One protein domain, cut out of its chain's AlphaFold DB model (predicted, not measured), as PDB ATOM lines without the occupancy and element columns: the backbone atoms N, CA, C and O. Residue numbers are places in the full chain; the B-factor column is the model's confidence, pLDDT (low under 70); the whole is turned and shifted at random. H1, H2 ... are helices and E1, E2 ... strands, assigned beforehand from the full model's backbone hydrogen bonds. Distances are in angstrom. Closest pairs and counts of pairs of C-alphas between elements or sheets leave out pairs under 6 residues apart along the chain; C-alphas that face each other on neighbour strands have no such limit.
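This is residues 56 to 111, 137 to 197 and 208 to 214 of the 249 residues of an uncharacterized protein of Fusarium oxysporum f. sp. cubense (strain race 4) (UniProt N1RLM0). The model is an elongated body of two lobes: at one end a twisted sheet of four strands with E5 close beside E1 and E2 and with E6 farther out, and at the other end three helices. H1 runs on from the end of E3 away from the sheet, and H3 meets it near its start, with H2 packed on H3 at a steep tilt. The printed part has 124 residues with three named helices and six named strands, in the order E1 E2 E3 H1 H2 H3 E4 E5 E6, a mixed class of helices and strands. The sheet runs E1 E2 E3 E4 and is antiparallel throughout. The whole is loose, with a radius of gyration of the C-alphas of 17.2 A, and spans 53 by 32 by 24 A.

The printed part begins with E1, residues 56 to 58, with C-alpha 56 at (215.699, 178.745, 210.074). E2 holds residues 66 to 70 and is 13.4 A long from first to last C-alpha; E3, residues 75 to 80, is 16.5 A long. H1 follows at once as residues 81 to 95, 21.6 A long, and ends with C-alpha 95 at (190.361, 165.721, 191.353). After the first cut come H2, residues 138 to 150, 18.2 A long, and H3, residues 155 to 165, 15.1 A long. E4 holds residues 178 to 181, and E5, residues 188 to 193, is 14.6 A long. After the second cut E6, residues 209 to 213, is 13.0 A long and ends with C-alpha 213 at (220.245, 164.200, 212.809).

E1, E2 and E3 make a meander, each strand the antiparallel neighbour of the one before. E1 and E2 are a hairpin, their directions at 154 degrees, with N 58 and O 66 2.8 A apart, within hydrogen-bond range. E2 and E3 are a hairpin too, at 166 degrees, with N 77 and O 69 at 2.8 A. E4 is the antiparallel neighbour of E3 at 164 degrees, with N 76 and O 180 at 2.8 A. E1 and E4 are the edge strands. E5 pairs with no named strand; its closest C-alphas to E2 are those of Gly 188 and Cys 70, 4.7 A apart, and to E1 those of Ala 191 and Lys 56, 5.4 A apart. E6 pairs with no named strand either; it is near E5 and apart from E4. H1 is not on the sheet, but only just, with 4 pairs of C-alphas within 10 A. With residues 83 to 88 alone H1 touches H3, closest at the C-alphas of Leu 84 and Tyr 165, 5.0 A apart, at a steep tilt of 39 degrees, opposite ways. H2 touches H3, closest at the C-alphas of Ala 143 and Ala 155, 4.9 A apart, at a steep tilt of 55 degrees, opposite ways. H1 and H2 are close but not clearly touching: the C-alphas of Lys 95 and Ile 150 are 7.7 A apart. In H2 every O i to N i+4 pair is within hydrogen-bond range; in H1 10 of 11 are, and in H3 6 of 7.

The two C-alphas farthest apart, those of Asn 98 and Gln 208, are 54.8 A apart. Residues 112 to 136 are not printed, and C-alphas 111 and 137 are 19.4 A apart across that cut; residues 198 to 207 are not printed, and C-alphas 197 and 208 are 20.6 A apart. The link from H3 to E4, residues 166 to 177, is long, and residues 96 to 111 hold no named element. The mean pLDDT of the printed part is 93.8, and only residue 137 is under 70.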
ATOM      1  N   LYS A  56     214.689 178.831 211.130       98.69
ATOM      2  CA  LYS A  56     215.699 178.745 210.074       98.69
ATOM      3  C   LYS A  56     215.227 177.825 208.957       98.69
ATOM      4  O   LYS A  56     214.842 176.686 209.205       98.69
ATOM      5  N   LEU A  57     215.315 178.330 207.731       98.69
ATOM      6  CA  LEU A  57     215.127 177.550 206.515       98.69
ATOM      7  C   LEU A  57     216.471 176.951 206.082       98.69
ATOM      8  O   LEU A  57     217.460 177.678 205.941       98.69
ATOM      9  N   HIS A  58     216.499 175.636 205.888       98.62
ATOM     10  CA  HIS A  58     217.505 174.961 205.077       98.62
ATOM     11  C   HIS A  58     217.120 175.143 203.615       98.62
ATOM     12  O   HIS A  58     216.046 174.694 203.226       98.62
ATOM     13  N   PHE A  59     217.948 175.829 202.833       98.06
ATOM     14  CA  PHE A  59     217.690 176.077 201.417       98.06
ATOM     15  C   PHE A  59     219.013 176.056 200.660       98.06
ATOM     16  O   PHE A  59     219.767 177.027 200.668       98.06
ATOM     17  N   VAL A  60     219.313 174.895 200.090       97.31
ATOM     18  CA  VAL A  60     220.553 174.580 199.375       97.31
ATOM     19  C   VAL A  60     220.150 173.852 198.088       97.31
ATOM     20  O   VAL A  60     219.174 173.097 198.136       97.31
ATOM     21  N   PRO A  61     220.843 174.067 196.950       96.81
ATOM     22  CA  PRO A  61     220.566 173.346 195.710       96.81
ATOM     23  C   PRO A  61     220.522 171.827 195.896       96.81
ATOM     24  O   PRO A  61     221.210 171.282 196.760       96.81
ATOM     25  N   ASP A  62     219.697 171.165 195.083       96.00
ATOM     26  CA  ASP A  62     219.531 169.703 195.042       96.00
ATOM     27  C   ASP A  62     219.075 169.063 196.363       96.00
ATOM     28  O   ASP A  62     219.177 167.851 196.565       96.00
ATOM     29  N   GLN A  63     218.543 169.868 197.282       97.00
ATOM     30  CA  GLN A  63     217.984 169.407 198.542       97.00
ATOM     31  C   GLN A  63     216.626 170.043 198.795       97.00
ATOM     32  O   GLN A  63     216.386 171.206 198.477       97.00
ATOM     33  N   HIS A  64     215.742 169.282 199.438       98.06
ATOM     34  CA  HIS A  64     214.436 169.795 199.833       98.06
ATOM     35  C   HIS A  64     214.593 171.002 200.773       98.06
ATOM     36  O   HIS A  64     215.337 170.899 201.762       98.06
ATOM     37  N   PRO A  65     213.869 172.113 200.538       98.56
ATOM     38  CA  PRO A  65     213.825 173.218 201.478       98.56
ATOM     39  C   PRO A  65     213.084 172.803 202.752       98.56
ATOM     40  O   PRO A  65     211.926 172.384 202.692       98.56
ATOM     41  N   VAL A  66     213.734 172.918 203.915       98.69
ATOM     42  CA  VAL A  66     213.142 172.507 205.202       98.69
ATOM     43  C   VAL A  66     213.169 173.646 206.210       98.69
ATOM     44  O   VAL A  66     214.230 174.103 206.635       98.69
ATOM     45  N   LEU A  67     211.989 174.096 206.626       98.88
ATOM     46  CA  LEU A  67     211.819 175.083 207.685       98.88
ATOM     47  C   LEU A  67     211.874 174.390 209.047       98.88
ATOM     48  O   LEU A  67     211.144 173.427 209.265       98.88
ATOM     49  N   ALA A  68     212.689 174.908 209.966       98.88
ATOM     50  CA  ALA A  68     212.716 174.498 211.367       98.88
ATOM     51  C   ALA A  68     212.383 175.668 212.298       98.88
ATOM     52  O   ALA A  68     212.894 176.779 212.131       98.88
ATOM     53  N   PHE A  69     211.580 175.399 213.324       98.75
ATOM     54  CA  PHE A  69     211.285 176.332 214.412       98.75
ATOM     55  C   PHE A  69     211.094 175.563 215.717       98.75
ATOM     56  O   PHE A  69     210.528 174.476 215.707       98.75
ATOM     57  N   CYS A  70     211.524 176.126 216.846       98.56
ATOM     58  CA  CYS A  70     211.274 175.534 218.155       98.56
ATOM     59  C   CYS A  70     210.449 176.476 219.027       98.56
ATOM     60  O   CYS A  70     210.786 177.651 219.160       98.56
ATOM     61  N   ASN A  71     209.365 175.952 219.603       97.75
ATOM     62  CA  ASN A  71     208.440 176.732 220.412       97.75
ATOM     63  C   ASN A  71     208.915 176.900 221.873       97.75
ATOM     64  O   ASN A  71     210.019 176.501 222.250       97.75
ATOM     65  N   ALA A  72     208.068 177.507 222.712       97.06
ATOM     66  CA  ALA A  72     208.369 177.725 224.126       97.06
ATOM     67  C   ALA A  72     208.095 176.493 225.010       97.06
ATOM     68  O   ALA A  72     208.421 176.497 226.193       97.06
ATOM     69  N   GLY A  73     207.499 175.443 224.439       95.19
ATOM     70  CA  GLY A  73     207.205 174.173 225.103       95.19
ATOM     71  C   GLY A  73     208.161 173.041 224.721       95.19
ATOM     72  O   GLY A  73     207.806 171.880 224.895       95.19
ATOM     73  N   GLY A  74     209.326 173.346 224.149       95.62
ATOM     74  CA  GLY A  74     210.349 172.357 223.813       95.62
ATOM     75  C   GLY A  74     210.065 171.510 222.574       95.62
ATOM     76  O   GLY A  74     210.730 170.498 222.378       95.62
ATOM     77  N   ASN A  75     209.103 171.892 221.733       97.88
ATOM     78  CA  ASN A  75     208.812 171.196 220.482       97.88
ATOM     79  C   ASN A  75     209.541 171.861 219.317       97.88
ATOM     80  O   ASN A  75     209.400 173.065 219.104       97.88
ATOM     81  N   VAL A  76     210.290 171.071 218.554       98.38
ATOM     82  CA  VAL A  76     210.902 171.449 217.281       98.38
ATOM     83  C   VAL A  76     209.988 170.983 216.152       98.38
ATOM     84  O   VAL A  76     209.704 169.794 216.018       98.38
ATOM     85  N   PHE A  77     209.514 171.925 215.350       98.75
ATOM     86  CA  PHE A  77     208.634 171.709 214.212       98.75
ATOM     87  C   PHE A  77     209.415 171.788 212.907       98.75
ATOM     88  O   PHE A  77     210.280 172.653 212.755       98.75
ATOM     89  N   PHE A  78     209.064 170.916 211.964       98.88
ATOM     90  CA  PHE A  78     209.643 170.876 210.629       98.88
ATOM     91  C   PHE A  78     208.565 170.880 209.546       98.88
ATOM     92  O   PHE A  78     207.592 170.120 209.631       98.88
ATOM     93  N   TRP A  79     208.793 171.673 208.500       98.81
ATOM     94  CA  TRP A  79     208.013 171.680 207.261       98.81
ATOM     95  C   TRP A  79     208.958 171.501 206.078       98.81
ATOM     96  O   TRP A  79     209.928 172.240 205.944       98.81
ATOM     97  N   ASP A  80     208.677 170.509 205.247       98.62
ATOM     98  CA  ASP A  80     209.418 170.163 204.037       98.62
ATOM     99  C   ASP A  80     208.626 170.690 202.836       98.62
ATOM    100  O   ASP A  80     207.527 170.209 202.555       98.62
ATOM    101  N   PHE A  81     209.133 171.731 202.177       98.38
ATOM    102  CA  PHE A  81     208.365 172.465 201.166       98.38
ATOM    103  C   PHE A  81     208.098 171.625 199.914       98.38
ATOM    104  O   PHE A  81     207.071 171.823 199.268       98.38
ATOM    105  N   GLU A  82     208.929 170.619 199.638       97.81
ATOM    106  CA  GLU A  82     208.706 169.692 198.524       97.81
ATOM    107  C   GLU A  82     207.431 168.861 198.722       97.81
ATOM    108  O   GLU A  82     206.731 168.508 197.775       97.81
ATOM    109  N   ARG A  83     207.053 168.599 199.978       98.25
ATOM    110  CA  ARG A  83     205.807 167.882 200.282       98.25
ATOM    111  C   ARG A  83     204.563 168.691 199.949       98.25
ATOM    112  O   ARG A  83     203.524 168.089 199.698       98.25
ATOM    113  N   LEU A  84     204.655 170.020 199.965       97.69
ATOM    114  CA  LEU A  84     203.544 170.887 199.571       97.69
ATOM    115  C   LEU A  84     203.288 170.758 198.063       97.69
ATOM    116  O   LEU A  84     202.146 170.573 197.650       97.69
ATOM    117  N   LEU A  85     204.360 170.755 197.261       96.50
ATOM    118  CA  LEU A  85     204.288 170.565 195.810       96.50
ATOM    119  C   LEU A  85     203.736 169.184 195.452       96.50
ATOM    120  O   LEU A  85     202.733 169.085 194.749       96.50
ATOM    121  N   ALA A  86     204.319 168.131 196.024       97.44
ATOM    122  CA  ALA A  86     203.880 166.761 195.785       97.44
ATOM    123  C   ALA A  86     202.422 166.514 196.220       97.44
ATOM    124  O   ALA A  86     201.713 165.727 195.597       97.44
ATOM    125  N   TYR A  87     201.952 167.173 197.288       97.38
ATOM    126  CA  TYR A  87     200.544 167.105 197.683       97.38
ATOM    127  C   TYR A  87     199.630 167.800 196.674       97.38
ATOM    128  O   TYR A  87     198.600 167.235 196.318       97.38
ATOM    129  N   ARG A  88     200.000 168.989 196.186       96.31
ATOM    130  CA  ARG A  88     199.226 169.700 195.163       96.31
ATOM    131  C   ARG A  88     199.074 168.855 193.898       96.31
ATOM    132  O   ARG A  88     197.951 168.646 193.457       96.31
ATOM    133  N   GLU A  89     200.172 168.308 193.380       95.69
ATOM    134  CA  GLU A  89     200.163 167.431 192.197       95.69
ATOM    135  C   GLU A  89     199.294 166.186 192.417       95.69
ATOM    136  O   GLU A  89     198.501 165.798 191.559       95.69
ATOM    137  N   PHE A  90     199.389 165.579 193.602       95.50
ATOM    138  CA  PHE A  90     198.526 164.467 193.984       95.50
ATOM    139  C   PHE A  90     197.042 164.859 193.982       95.50
ATOM    140  O   PHE A  90     196.222 164.120 193.439       95.50
ATOM    141  N   MET A  91     196.687 166.013 194.553       94.69
ATOM    142  CA  MET A  91     195.301 166.484 194.592       94.69
ATOM    143  C   MET A  91     194.772 166.858 193.203       94.69
ATOM    144  O   MET A  91     193.602 166.608 192.933       94.69
ATOM    145  N   GLU A  92     195.608 167.403 192.317       93.62
ATOM    146  CA  GLU A  92     195.255 167.666 190.916       93.62
ATOM    147  C   GLU A  92     194.918 166.362 190.179       93.62
ATOM    148  O   GLU A  92     193.853 166.261 189.574       93.62
ATOM    149  N   MET A  93     195.754 165.326 190.314       92.56
ATOM    150  CA  MET A  93     195.472 163.998 189.749       92.56
ATOM    151  C   MET A  93     194.235 163.341 190.370       92.56
ATOM    152  O   MET A  93     193.508 162.610 189.698       92.56
ATOM    153  N   LEU A  94     194.005 163.555 191.667       91.19
ATOM    154  CA  LEU A  94     192.877 162.964 192.382       91.19
ATOM    155  C   LEU A  94     191.543 163.608 191.979       91.19
ATOM    156  O   LEU A  94     190.544 162.898 191.877       91.19
ATOM    157  N   LYS A  95     191.536 164.927 191.745       90.12
ATOM    158  CA  LYS A  95     190.361 165.721 191.353       90.12
ATOM    159  C   LYS A  95     190.098 165.720 189.837       90.12
ATOM    160  O   LYS A  95     189.084 166.277 189.426       90.12
ATOM    161  N   ASP A  96     190.967 165.126 189.013       91.38
ATOM    162  CA  ASP A  96     190.793 165.077 187.553       91.38
ATOM    163  C   ASP A  96     189.507 164.311 187.165       91.38
ATOM    164  O   ASP A  96     189.423 163.095 187.389       91.38
ATOM    165  N   PRO A  97     188.510 164.976 186.541       88.12
ATOM    166  CA  PRO A  97     187.269 164.333 186.106       88.12
ATOM    167  C   PRO A  97     187.476 163.219 185.073       88.12
ATOM    168  O   PRO A  97     186.615 162.349 184.935       88.12
ATOM    169  N   ASN A  98     188.594 163.240 184.341       89.31
ATOM    170  CA  ASN A  98     188.905 162.283 183.278       89.31
ATOM    171  C   ASN A  98     189.745 161.094 183.763       89.31
ATOM    172  O   ASN A  98     190.104 160.227 182.962       89.31
ATOM    173  N   LYS A  99     190.072 161.031 185.060       87.12
ATOM    174  CA  LYS A  99     190.852 159.934 185.630       87.12
ATOM    175  C   LYS A  99     190.125 158.598 185.461       87.12
ATOM    176  O   LYS A  99     188.940 158.443 185.760       87.12
ATOM    177  N   ASP A 100     190.899 157.585 185.089       86.12
ATOM    178  CA  ASP A 100     190.483 156.188 185.144       86.12
ATOM    179  C   ASP A 100     190.276 155.748 186.605       86.12
ATOM    180  O   ASP A 100     191.225 155.417 187.317       86.12
ATOM    181  N   ARG A 101     189.015 155.740 187.053       83.44
ATOM    182  CA  ARG A 101     188.608 155.339 188.414       83.44
ATOM    183  C   ARG A 101     188.963 153.893 188.769       83.44
ATOM    184  O   ARG A 101     188.943 153.547 189.944       83.44
ATOM    185  N   SER A 102     189.297 153.048 187.790       83.12
ATOM    186  CA  SER A 102     189.753 151.680 188.066       83.12
ATOM    187  C   SER A 102     191.190 151.622 188.594       83.12
ATOM    188  O   SER A 102     191.586 150.619 189.191       83.12
ATOM    189  N   LYS A 103     191.976 152.691 188.401       85.62
ATOM    190  CA  LYS A 103     193.381 152.762 188.806       85.62
ATOM    191  C   LYS A 103     193.547 153.661 190.034       85.62
ATOM    192  O   LYS A 103     193.179 154.837 189.986       85.62
ATOM    193  N   PRO A 104     194.147 153.151 191.124       83.75
ATOM    194  CA  PRO A 104     194.432 153.980 192.285       83.75
ATOM    195  C   PRO A 104     195.490 155.032 191.935       83.75
ATOM    196  O   PRO A 104     196.469 154.731 191.250       83.75
ATOM    197  N   VAL A 105     195.316 156.258 192.436       87.12
ATOM    198  CA  VAL A 105     196.352 157.294 192.312       87.12
ATOM    199  C   VAL A 105     197.471 156.957 193.295       87.12
ATOM    200  O   VAL A 105     197.205 156.777 194.487       87.12
ATOM    201  N   PRO A 106     198.727 156.854 192.831       87.81
ATOM    202  CA  PRO A 106     199.845 156.638 193.729       87.81
ATOM    203  C   PRO A 106     200.020 157.870 194.621       87.81
ATOM    204  O   PRO A 106     200.116 158.993 194.131       87.81
ATOM    205  N   HIS A 107     200.095 157.657 195.934       89.62
ATOM    206  CA  HIS A 107     200.422 158.713 196.886       89.62
ATOM    207  C   HIS A 107     201.818 158.483 197.487       89.62
ATOM    208  O   HIS A 107     202.236 157.333 197.677       89.62
ATOM    209  N   PRO A 108     202.555 159.548 197.844       92.81
ATOM    210  CA  PRO A 108     203.835 159.412 198.527       92.81
ATOM    211  C   PRO A 108     203.717 158.663 199.864       92.81
ATOM    212  O   PRO A 108     202.768 158.849 200.628       92.81
ATOM    213  N   SER A 109     204.727 157.861 200.209       93.19
ATOM    214  CA  SER A 109     204.719 157.005 201.413       93.19
ATOM    215  C   SER A 109     204.698 157.771 202.745       93.19
ATOM    216  O   SER A 109     204.274 157.244 203.777       93.19
ATOM    217  N   TRP A 110     205.143 159.031 202.747       94.56
ATOM    218  CA  TRP A 110     205.064 159.921 203.908       94.56
ATOM    219  C   TRP A 110     203.651 160.474 204.141       94.56
ATOM    220  O   TRP A 110     203.354 160.942 205.245       94.56
ATOM    221  N   MET A 111     202.769 160.381 203.145       93.75
ATOM    222  CA  MET A 111     201.367 160.774 203.212       93.75
ATOM    223  C   MET A 111     200.546 159.608 203.782       93.75
ATOM    224  O   MET A 111     199.948 158.803 203.077       93.75
ATOM    225  N   SER A 137     187.672 173.586 211.382       68.06
ATOM    226  CA  SER A 137     188.690 173.631 210.347       68.06
ATOM    227  C   SER A 137     187.990 173.609 208.993       68.06
ATOM    228  O   SER A 137     187.216 172.676 208.741       68.06
ATOM    229  N   ALA A 138     188.259 174.584 208.117       77.69
ATOM    230  CA  ALA A 138     187.771 174.559 206.732       77.69
ATOM    231  C   ALA A 138     188.110 173.218 206.050       77.69
ATOM    232  O   ALA A 138     187.278 172.626 205.360       77.69
ATOM    233  N   PHE A 139     189.271 172.642 206.399       85.19
ATOM    234  CA  PHE A 139     189.706 171.334 205.917       85.19
ATOM    235  C   PHE A 139     188.725 170.200 206.222       85.19
ATOM    236  O   PHE A 139     188.678 169.237 205.465       85.19
ATOM    237  N   ARG A 140     187.945 170.270 207.308       87.06
ATOM    238  CA  ARG A 140     187.013 169.197 207.682       87.06
ATOM    239  C   ARG A 140     185.819 169.131 206.740       87.06
ATOM    240  O   ARG A 140     185.444 168.044 206.310       87.06
ATOM    241  N   ALA A 141     185.216 170.279 206.437       88.12
ATOM    242  CA  ALA A 141     184.060 170.344 205.548       88.12
ATOM    243  C   ALA A 141     184.444 169.907 204.126       88.12
ATOM    244  O   ALA A 141     183.780 169.049 203.544       88.12
ATOM    245  N   ASP A 142     185.569 170.415 203.615       88.88
ATOM    246  CA  ASP A 142     186.078 170.030 202.298       88.88
ATOM    247  C   ASP A 142     186.498 168.556 202.241       88.88
ATOM    248  O   ASP A 142     186.237 167.880 201.247       88.88
ATOM    249  N   ALA A 143     187.090 168.020 203.312       90.94
ATOM    250  CA  ALA A 143     187.457 166.608 203.382       90.94
ATOM    251  C   ALA A 143     186.246 165.667 203.356       90.94
ATOM    252  O   ALA A 143     186.323 164.611 202.730       90.94
ATOM    253  N   ILE A 144     185.138 166.027 204.015       91.31
ATOM    254  CA  ILE A 144     183.888 165.254 203.956       91.31
ATOM    255  C   ILE A 144     183.361 165.240 202.521       91.31
ATOM    256  O   ILE A 144     183.152 164.161 201.971       91.31
ATOM    257  N   ARG A 145     183.254 166.415 201.884       90.50
ATOM    258  CA  ARG A 145     182.792 166.528 200.494       90.50
ATOM    259  C   ARG A 145     183.657 165.703 199.536       90.50
ATOM    260  O   ARG A 145     183.138 164.897 198.773       90.50
ATOM    261  N   LEU A 146     184.982 165.841 199.615       89.25
ATOM    262  CA  LEU A 146     185.917 165.093 198.764       89.25
ATOM    263  C   LEU A 146     185.854 163.579 199.009       89.25
ATOM    264  O   LEU A 146     185.985 162.796 198.070       89.25
ATOM    265  N   SER A 147     185.650 163.156 200.260       90.69
ATOM    266  CA  SER A 147     185.483 161.741 200.599       90.69
ATOM    267  C   SER A 147     184.231 161.149 199.947       90.69
ATOM    268  O   SER A 147     184.275 159.996 199.527       90.69
ATOM    269  N   GLU A 148     183.144 161.915 199.856       90.62
ATOM    270  CA  GLU A 148     181.886 161.502 199.222       90.62
ATOM    271  C   GLU A 148     181.968 161.531 197.687       90.62
ATOM    272  O   GLU A 148     181.463 160.625 197.028       90.62
ATOM    273  N   GLU A 149     182.638 162.533 197.112       87.62
ATOM    274  CA  GLU A 149     182.777 162.702 195.658       87.62
ATOM    275  C   GLU A 149     183.741 161.690 195.017       87.62
ATOM    276  O   GLU A 149     183.494 161.192 193.911       87.62
ATOM    277  N   ILE A 150     184.863 161.405 195.685       85.94
ATOM    278  CA  ILE A 150     185.961 160.604 195.126       85.94
ATOM    279  C   ILE A 150     185.911 159.165 195.642       85.94
ATOM    280  O   ILE A 150     186.161 158.239 194.875       85.94
ATOM    281  N   GLY A 151     185.592 158.958 196.922       83.38
ATOM    282  CA  GLY A 151     185.483 157.629 197.535       83.38
ATOM    283  C   GLY A 151     186.806 156.885 197.784       83.38
ATOM    284  O   GLY A 151     186.802 155.888 198.501       83.38
ATOM    285  N   ASP A 152     187.940 157.367 197.256       85.50
ATOM    286  CA  ASP A 152     189.256 156.709 197.380       85.50
ATOM    287  C   ASP A 152     189.818 156.740 198.819       85.50
ATOM    288  O   ASP A 152     190.573 155.851 199.226       85.50
ATOM    289  N   TYR A 153     189.458 157.760 199.609       90.50
ATOM    290  CA  TYR A 153     189.992 157.999 200.953       90.50
ATOM    291  C   TYR A 153     188.907 158.464 201.923       90.50
ATOM    292  O   TYR A 153     187.962 159.141 201.531       90.50
ATOM    293  N   ASN A 154     189.072 158.140 203.210       91.88
ATOM    294  CA  ASN A 154     188.170 158.621 204.256       91.88
ATOM    295  C   ASN A 154     188.414 160.104 204.594       91.88
ATOM    296  O   ASN A 154     189.541 160.599 204.494       91.88
ATOM    297  N   ALA A 155     187.369 160.789 205.066       93.00
ATOM    298  CA  ALA A 155     187.424 162.208 205.424       93.00
ATOM    299  C   ALA A 155     188.517 162.543 206.460       93.00
ATOM    300  O   ALA A 155     189.208 163.543 206.312       93.00
ATOM    301  N   GLU A 156     188.750 161.697 207.471       92.88
ATOM    302  CA  GLU A 156     189.787 161.937 208.494       92.88
ATOM    303  C   GLU A 156     191.205 161.963 207.891       92.88
ATOM    304  O   GLU A 156     192.064 162.757 208.288       92.88
ATOM    305  N   THR A 157     191.451 161.109 206.897       93.75
ATOM    306  CA  THR A 157     192.707 161.060 206.145       93.75
ATOM    307  C   THR A 157     192.890 162.329 205.324       93.75
ATOM    308  O   THR A 157     193.945 162.957 205.418       93.75
ATOM    309  N   LEU A 158     191.861 162.730 204.572       94.56
ATOM    310  CA  LEU A 158     191.895 163.934 203.740       94.56
ATOM    311  C   LEU A 158     192.062 165.202 204.588       94.56
ATOM    312  O   LEU A 158     192.917 166.025 204.276       94.56
ATOM    313  N   GLU A 159     191.341 165.315 205.706       94.56
ATOM    314  CA  GLU A 159     191.469 166.414 206.675       94.56
ATOM    315  C   GLU A 159     192.895 166.473 207.248       94.56
ATOM    316  O   GLU A 159     193.527 167.532 207.296       94.56
ATOM    317  N   THR A 160     193.452 165.318 207.632       94.94
ATOM    318  CA  THR A 160     194.819 165.231 208.166       94.94
ATOM    319  C   THR A 160     195.860 165.667 207.140       94.94
ATOM    320  O   THR A 160     196.823 166.347 207.505       94.94
ATOM    321  N   TRP A 161     195.704 165.279 205.874       96.38
ATOM    322  CA  TRP A 161     196.610 165.688 204.802       96.38
ATOM    323  C   TRP A 161     196.479 167.179 204.505       96.38
ATOM    324  O   TRP A 161     197.487 167.885 204.530       96.38
ATOM    325  N   ALA A 162     195.255 167.672 204.328       96.06
ATOM    326  CA  ALA A 162     194.991 169.075 204.046       96.06
ATOM    327  C   ALA A 162     195.562 169.988 205.144       96.06
ATOM    328  O   ALA A 162     196.305 170.915 204.832       96.06
ATOM    329  N   SER A 163     195.381 169.632 206.423       96.25
ATOM    330  CA  SER A 163     195.918 170.403 207.559       96.25
ATOM    331  C   SER A 163     197.446 170.535 207.600       96.25
ATOM    332  O   SER A 163     197.969 171.347 208.360       96.25
ATOM    333  N   ARG A 164     198.189 169.716 206.844       97.25
ATOM    334  CA  ARG A 164     199.663 169.739 206.785       97.25
ATOM    335  C   ARG A 164     200.198 170.273 205.463       97.25
ATOM    336  O   ARG A 164     201.330 170.758 205.435       97.25
ATOM    337  N   TYR A 165     199.440 170.110 204.382       97.50
ATOM    338  CA  TYR A 165     199.965 170.249 203.027       97.50
ATOM    339  C   TYR A 165     199.139 171.153 202.106       97.50
ATOM    340  O   TYR A 165     199.675 171.562 201.079       97.50
ATOM    341  N   SER A 166     197.879 171.461 202.436       95.94
ATOM    342  CA  SER A 166     197.039 172.299 201.574       95.94
ATOM    343  C   SER A 166     197.605 173.711 201.444       95.94
ATOM    344  O   SER A 166     198.175 174.253 202.380       95.94
ATOM    345  N   GLN A 167     197.463 174.300 200.264       95.00
ATOM    346  CA  GLN A 167     197.847 175.686 199.984       95.00
ATOM    347  C   GLN A 167     196.648 176.488 199.452       95.00
ATOM    348  O   GLN A 167     196.835 177.553 198.874       95.00
ATOM    349  N   GLU A 168     195.431 175.944 199.585       93.31
ATOM    350  CA  GLU A 168     194.208 176.521 199.009       93.31
ATOM    351  C   GLU A 168     193.741 177.772 199.773       93.31
ATOM    352  O   GLU A 168     193.301 178.732 199.142       93.31
ATOM    353  N   ASP A 169     193.895 177.796 201.102       92.38
ATOM    354  CA  ASP A 169     193.586 178.958 201.941       92.38
ATOM    355  C   ASP A 169     194.859 179.490 202.632       92.38
ATOM    356  O   ASP A 169     195.416 178.813 203.502       92.38
ATOM    357  N   PRO A 170     195.332 180.705 202.289       92.94
ATOM    358  CA  PRO A 170     196.490 181.326 202.930       92.94
ATOM    359  C   PRO A 170     196.328 181.616 204.428       92.94
ATOM    360  O   PRO A 170     197.336 181.811 205.114       92.94
ATOM    361  N   HIS A 171     195.090 181.695 204.922       92.12
ATOM    362  CA  HIS A 171     194.765 182.036 206.306       92.12
ATOM    363  C   HIS A 171     194.655 180.818 207.224       92.12
ATOM    364  O   HIS A 171     194.621 180.993 208.442       92.12
ATOM    365  N   GLU A 172     194.644 179.606 206.670       92.25
ATOM    366  CA  GLU A 172     194.599 178.367 207.441       92.25
ATOM    367  C   GLU A 172     196.022 177.876 207.771       92.25
ATOM    368  O   GLU A 172     196.778 177.475 206.876       92.25
ATOM    369  N   PRO A 173     196.451 177.887 209.051       95.62
ATOM    370  CA  PRO A 173     197.831 177.573 209.401       95.62
ATOM    371  C   PRO A 173     198.180 176.088 209.230       95.62
ATOM    372  O   PRO A 173     197.558 175.204 209.821       95.62
ATOM    373  N   LEU A 174     199.282 175.800 208.534       97.31
ATOM    374  CA  LEU A 174     199.732 174.430 208.293       97.31
ATOM    375  C   LEU A 174     200.407 173.806 209.509       97.31
ATOM    376  O   LEU A 174     201.427 174.291 210.016       97.31
ATOM    377  N   LYS A 175     199.887 172.651 209.929       98.06
ATOM    378  CA  LYS A 175     200.497 171.800 210.951       98.06
ATOM    379  C   LYS A 175     201.852 171.284 210.466       98.06
ATOM    380  O   LYS A 175     202.037 170.937 209.302       98.06
ATOM    381  N   ALA A 176     202.796 171.185 211.400       98.38
ATOM    382  CA  ALA A 176     204.128 170.659 211.128       98.38
ATOM    383  C   ALA A 176     204.075 169.262 210.490       98.38
ATOM    384  O   ALA A 176     203.312 168.379 210.902       98.38
ATOM    385  N   HIS A 177     204.934 169.024 209.501       98.38
ATOM    386  CA  HIS A 177     205.082 167.705 208.874       98.38
ATOM    387  C   HIS A 177     205.719 166.719 209.847       98.38
ATOM    388  O   HIS A 177     205.411 165.526 209.839       98.38
ATOM    389  N   LYS A 178     206.579 167.237 210.724       97.94
ATOM    390  CA  LYS A 178     207.239 166.490 211.783       97.94
ATOM    391  C   LYS A 178     207.419 167.379 213.014       97.94
ATOM    392  O   LYS A 178     207.774 168.546 212.893       97.94
ATOM    393  N   THR A 179     207.203 166.786 214.182       98.00
ATOM    394  CA  THR A 179     207.463 167.400 215.484       98.00
ATOM    395  C   THR A 179     208.398 166.490 216.266       98.00
ATOM    396  O   THR A 179     208.166 165.279 216.309       98.00
ATOM    397  N   GLU A 180     209.432 167.067 216.864       97.31
ATOM    398  CA  GLU A 180     210.325 166.412 217.821       97.31
ATOM    399  C   GLU A 180     210.262 167.162 219.151       97.31
ATOM    400  O   GLU A 180     210.381 168.385 219.181       97.31
ATOM    401  N   SER A 181     210.046 166.442 220.248       94.88
ATOM    402  CA  SER A 181     209.867 167.038 221.574       94.88
ATOM    403  C   SER A 181     211.113 166.836 222.430       94.88
ATOM    404  O   SER A 181     211.635 165.727 222.532       94.88
ATOM    405  N   SER A 182     211.564 167.900 223.088       90.12
ATOM    406  CA  SER A 182     212.544 167.824 224.170       90.12
ATOM    407  C   SER A 182     211.934 167.144 225.398       90.12
ATOM    408  O   SER A 182     210.759 167.339 225.708       90.12
ATOM    409  N   SER A 183     212.737 166.377 226.137       81.25
ATOM    410  CA  SER A 183     212.339 165.796 227.427       81.25
ATOM    411  C   SER A 183     212.412 166.791 228.591       81.25
ATOM    412  O   SER A 183     211.990 166.465 229.698       81.25
ATOM    413  N   ALA A 184     212.986 167.974 228.369       80.38
ATOM    414  CA  ALA A 184     213.160 169.020 229.369       80.38
ATOM    415  C   ALA A 184     212.377 170.282 228.991       80.38
ATOM    416  O   ALA A 184     212.141 170.548 227.810       80.38
ATOM    417  N   ASN A 185     212.041 171.092 230.001       88.25
ATOM    418  CA  ASN A 185     211.491 172.431 229.797       88.25
ATOM    419  C   ASN A 185     212.497 173.268 228.997       88.25
ATOM    420  O   ASN A 185     213.548 173.645 229.515       88.25
ATOM    421  N   PHE A 186     212.177 173.531 227.732       94.94
ATOM    422  CA  PHE A 186     213.086 174.154 226.781       94.94
ATOM    423  C   PHE A 186     212.357 175.215 225.962       94.94
ATOM    424  O   PHE A 186     211.352 174.930 225.316       94.94
ATOM    425  N   VAL A 187     212.882 176.437 225.964       97.62
ATOM    426  CA  VAL A 187     212.410 177.516 225.089       97.62
ATOM    427  C   VAL A 187     213.409 177.686 223.956       97.62
ATOM    428  O   VAL A 187     214.540 178.123 224.188       97.62
ATOM    429  N   GLY A 188     212.993 177.361 222.732       97.75
ATOM    430  CA  GLY A 188     213.818 177.530 221.540       97.75
ATOM    431  C   GLY A 188     214.115 179.000 221.245       97.75
ATOM    432  O   GLY A 188     213.216 179.837 221.254       97.75
ATOM    433  N   ARG A 189     215.381 179.332 220.971       98.38
ATOM    434  CA  ARG A 189     215.806 180.696 220.605       98.38
ATOM    435  C   ARG A 189     216.259 180.800 219.160       98.38
ATOM    436  O   ARG A 189     215.910 181.770 218.491       98.38
ATOM    437  N   GLN A 190     217.002 179.812 218.672       98.62
ATOM    438  CA  GLN A 190     217.526 179.808 217.310       98.62
ATOM    439  C   GLN A 190     217.668 178.381 216.789       98.62
ATOM    440  O   GLN A 190     218.118 177.502 217.522       98.62
ATOM    441  N   ALA A 191     217.345 178.189 215.511       98.56
ATOM    442  CA  ALA A 191     217.683 176.994 214.747       98.56
ATOM    443  C   ALA A 191     218.829 177.282 213.760       98.56
ATOM    444  O   ALA A 191     218.989 178.405 213.270       98.56
ATOM    445  N   ALA A 192     219.625 176.263 213.459       98.69
ATOM    446  CA  ALA A 192     220.682 176.287 212.458       98.69
ATOM    447  C   ALA A 192     220.805 174.911 211.795       98.69
ATOM    448  O   ALA A 192     220.509 173.893 212.415       98.69
ATOM    449  N   TRP A 193     221.265 174.894 210.548       98.81
ATOM    450  CA  TRP A 193     221.475 173.677 209.766       98.81
ATOM    451  C   TRP A 193     222.950 173.541 209.394       98.81
ATOM    452  O   TRP A 193     223.619 174.555 209.171       98.81
ATOM    453  N   SER A 194     223.455 172.307 209.320       98.12
ATOM    454  CA  SER A 194     224.728 172.026 208.648       98.12
ATOM    455  C   SER A 194     224.614 172.307 207.143       98.12
ATOM    456  O   SER A 194     223.507 172.284 206.602       98.12
ATOM    457  N   PRO A 195     225.735 172.525 206.427       97.25
ATOM    458  CA  PRO A 195     225.708 172.753 204.981       97.25
ATOM    459  C   PRO A 195     225.003 171.641 204.193       97.25
ATOM    460  O   PRO A 195     224.268 171.927 203.252       97.25
ATOM    461  N   GLY A 196     225.183 170.381 204.602       96.38
ATOM    462  CA  GLY A 196     224.519 169.232 203.986       96.38
ATOM    463  C   GLY A 196     223.094 168.988 204.488       96.38
ATOM    464  O   GLY A 196     222.431 168.081 203.997       96.38
ATOM    465  N   GLY A 197     222.603 169.757 205.464       97.31
ATOM    466  CA  GLY A 197     221.284 169.578 206.071       97.31
ATOM    467  C   GLY A 197     221.120 168.279 206.871       97.31
ATOM    468  O   GLY A 197     220.011 167.954 207.288       97.31
ATOM    469  N   GLN A 208     221.112 175.170 226.824       95.62
ATOM    470  CA  GLN A 208     220.891 173.860 226.223       95.62
ATOM    471  C   GLN A 208     220.913 173.927 224.693       95.62
ATOM    472  O   GLN A 208     220.459 174.901 224.081       95.62
ATOM    473  N   ALA A 209     221.395 172.841 224.088       96.88
ATOM    474  CA  ALA A 209     221.350 172.601 222.655       96.88
ATOM    475  C   ALA A 209     220.685 171.247 222.369       96.88
ATOM    476  O   ALA A 209     221.027 170.235 222.979       96.88
ATOM    477  N   LEU A 210     219.752 171.235 221.422       97.25
ATOM    478  CA  LEU A 210     219.167 170.034 220.839       97.25
ATOM    479  C   LEU A 210     219.831 169.802 219.483       97.25
ATOM    480  O   LEU A 210     219.776 170.669 218.611       97.25
ATOM    481  N   ILE A 211     220.459 168.642 219.310       97.31
ATOM    482  CA  ILE A 211     221.145 168.262 218.073       97.31
ATOM    483  C   ILE A 211     220.335 167.139 217.431       97.31
ATOM    484  O   ILE A 211     220.271 166.030 217.957       97.31
ATOM    485  N   LEU A 212     219.688 167.441 216.309       97.38
ATOM    486  CA  LEU A 212     218.877 166.501 215.547       97.38
ATOM    487  C   LEU A 212     219.641 166.069 214.296       97.38
ATOM    488  O   LEU A 212     220.259 166.899 213.631       97.38
ATOM    489  N   GLN A 213     219.567 164.781 213.966       96.81
ATOM    490  CA  GLN A 213     220.245 164.200 212.809       96.81
ATOM    491  C   GLN A 213     219.249 163.549 211.851       96.81
ATOM    492  O   GLN A 213     218.306 162.880 212.281       96.81
ATOM    493  N   ARG A 214     219.509 163.661 210.547       94.88
ATOM    494  CA  ARG A 214     218.923 162.803 209.507       94.88
ATOM    495  C   ARG A 214     220.019 162.117 208.691       94.88
ATOM    496  O   ARG A 214     221.175 162.514 208.746       94.88
TER     497      ARG A 214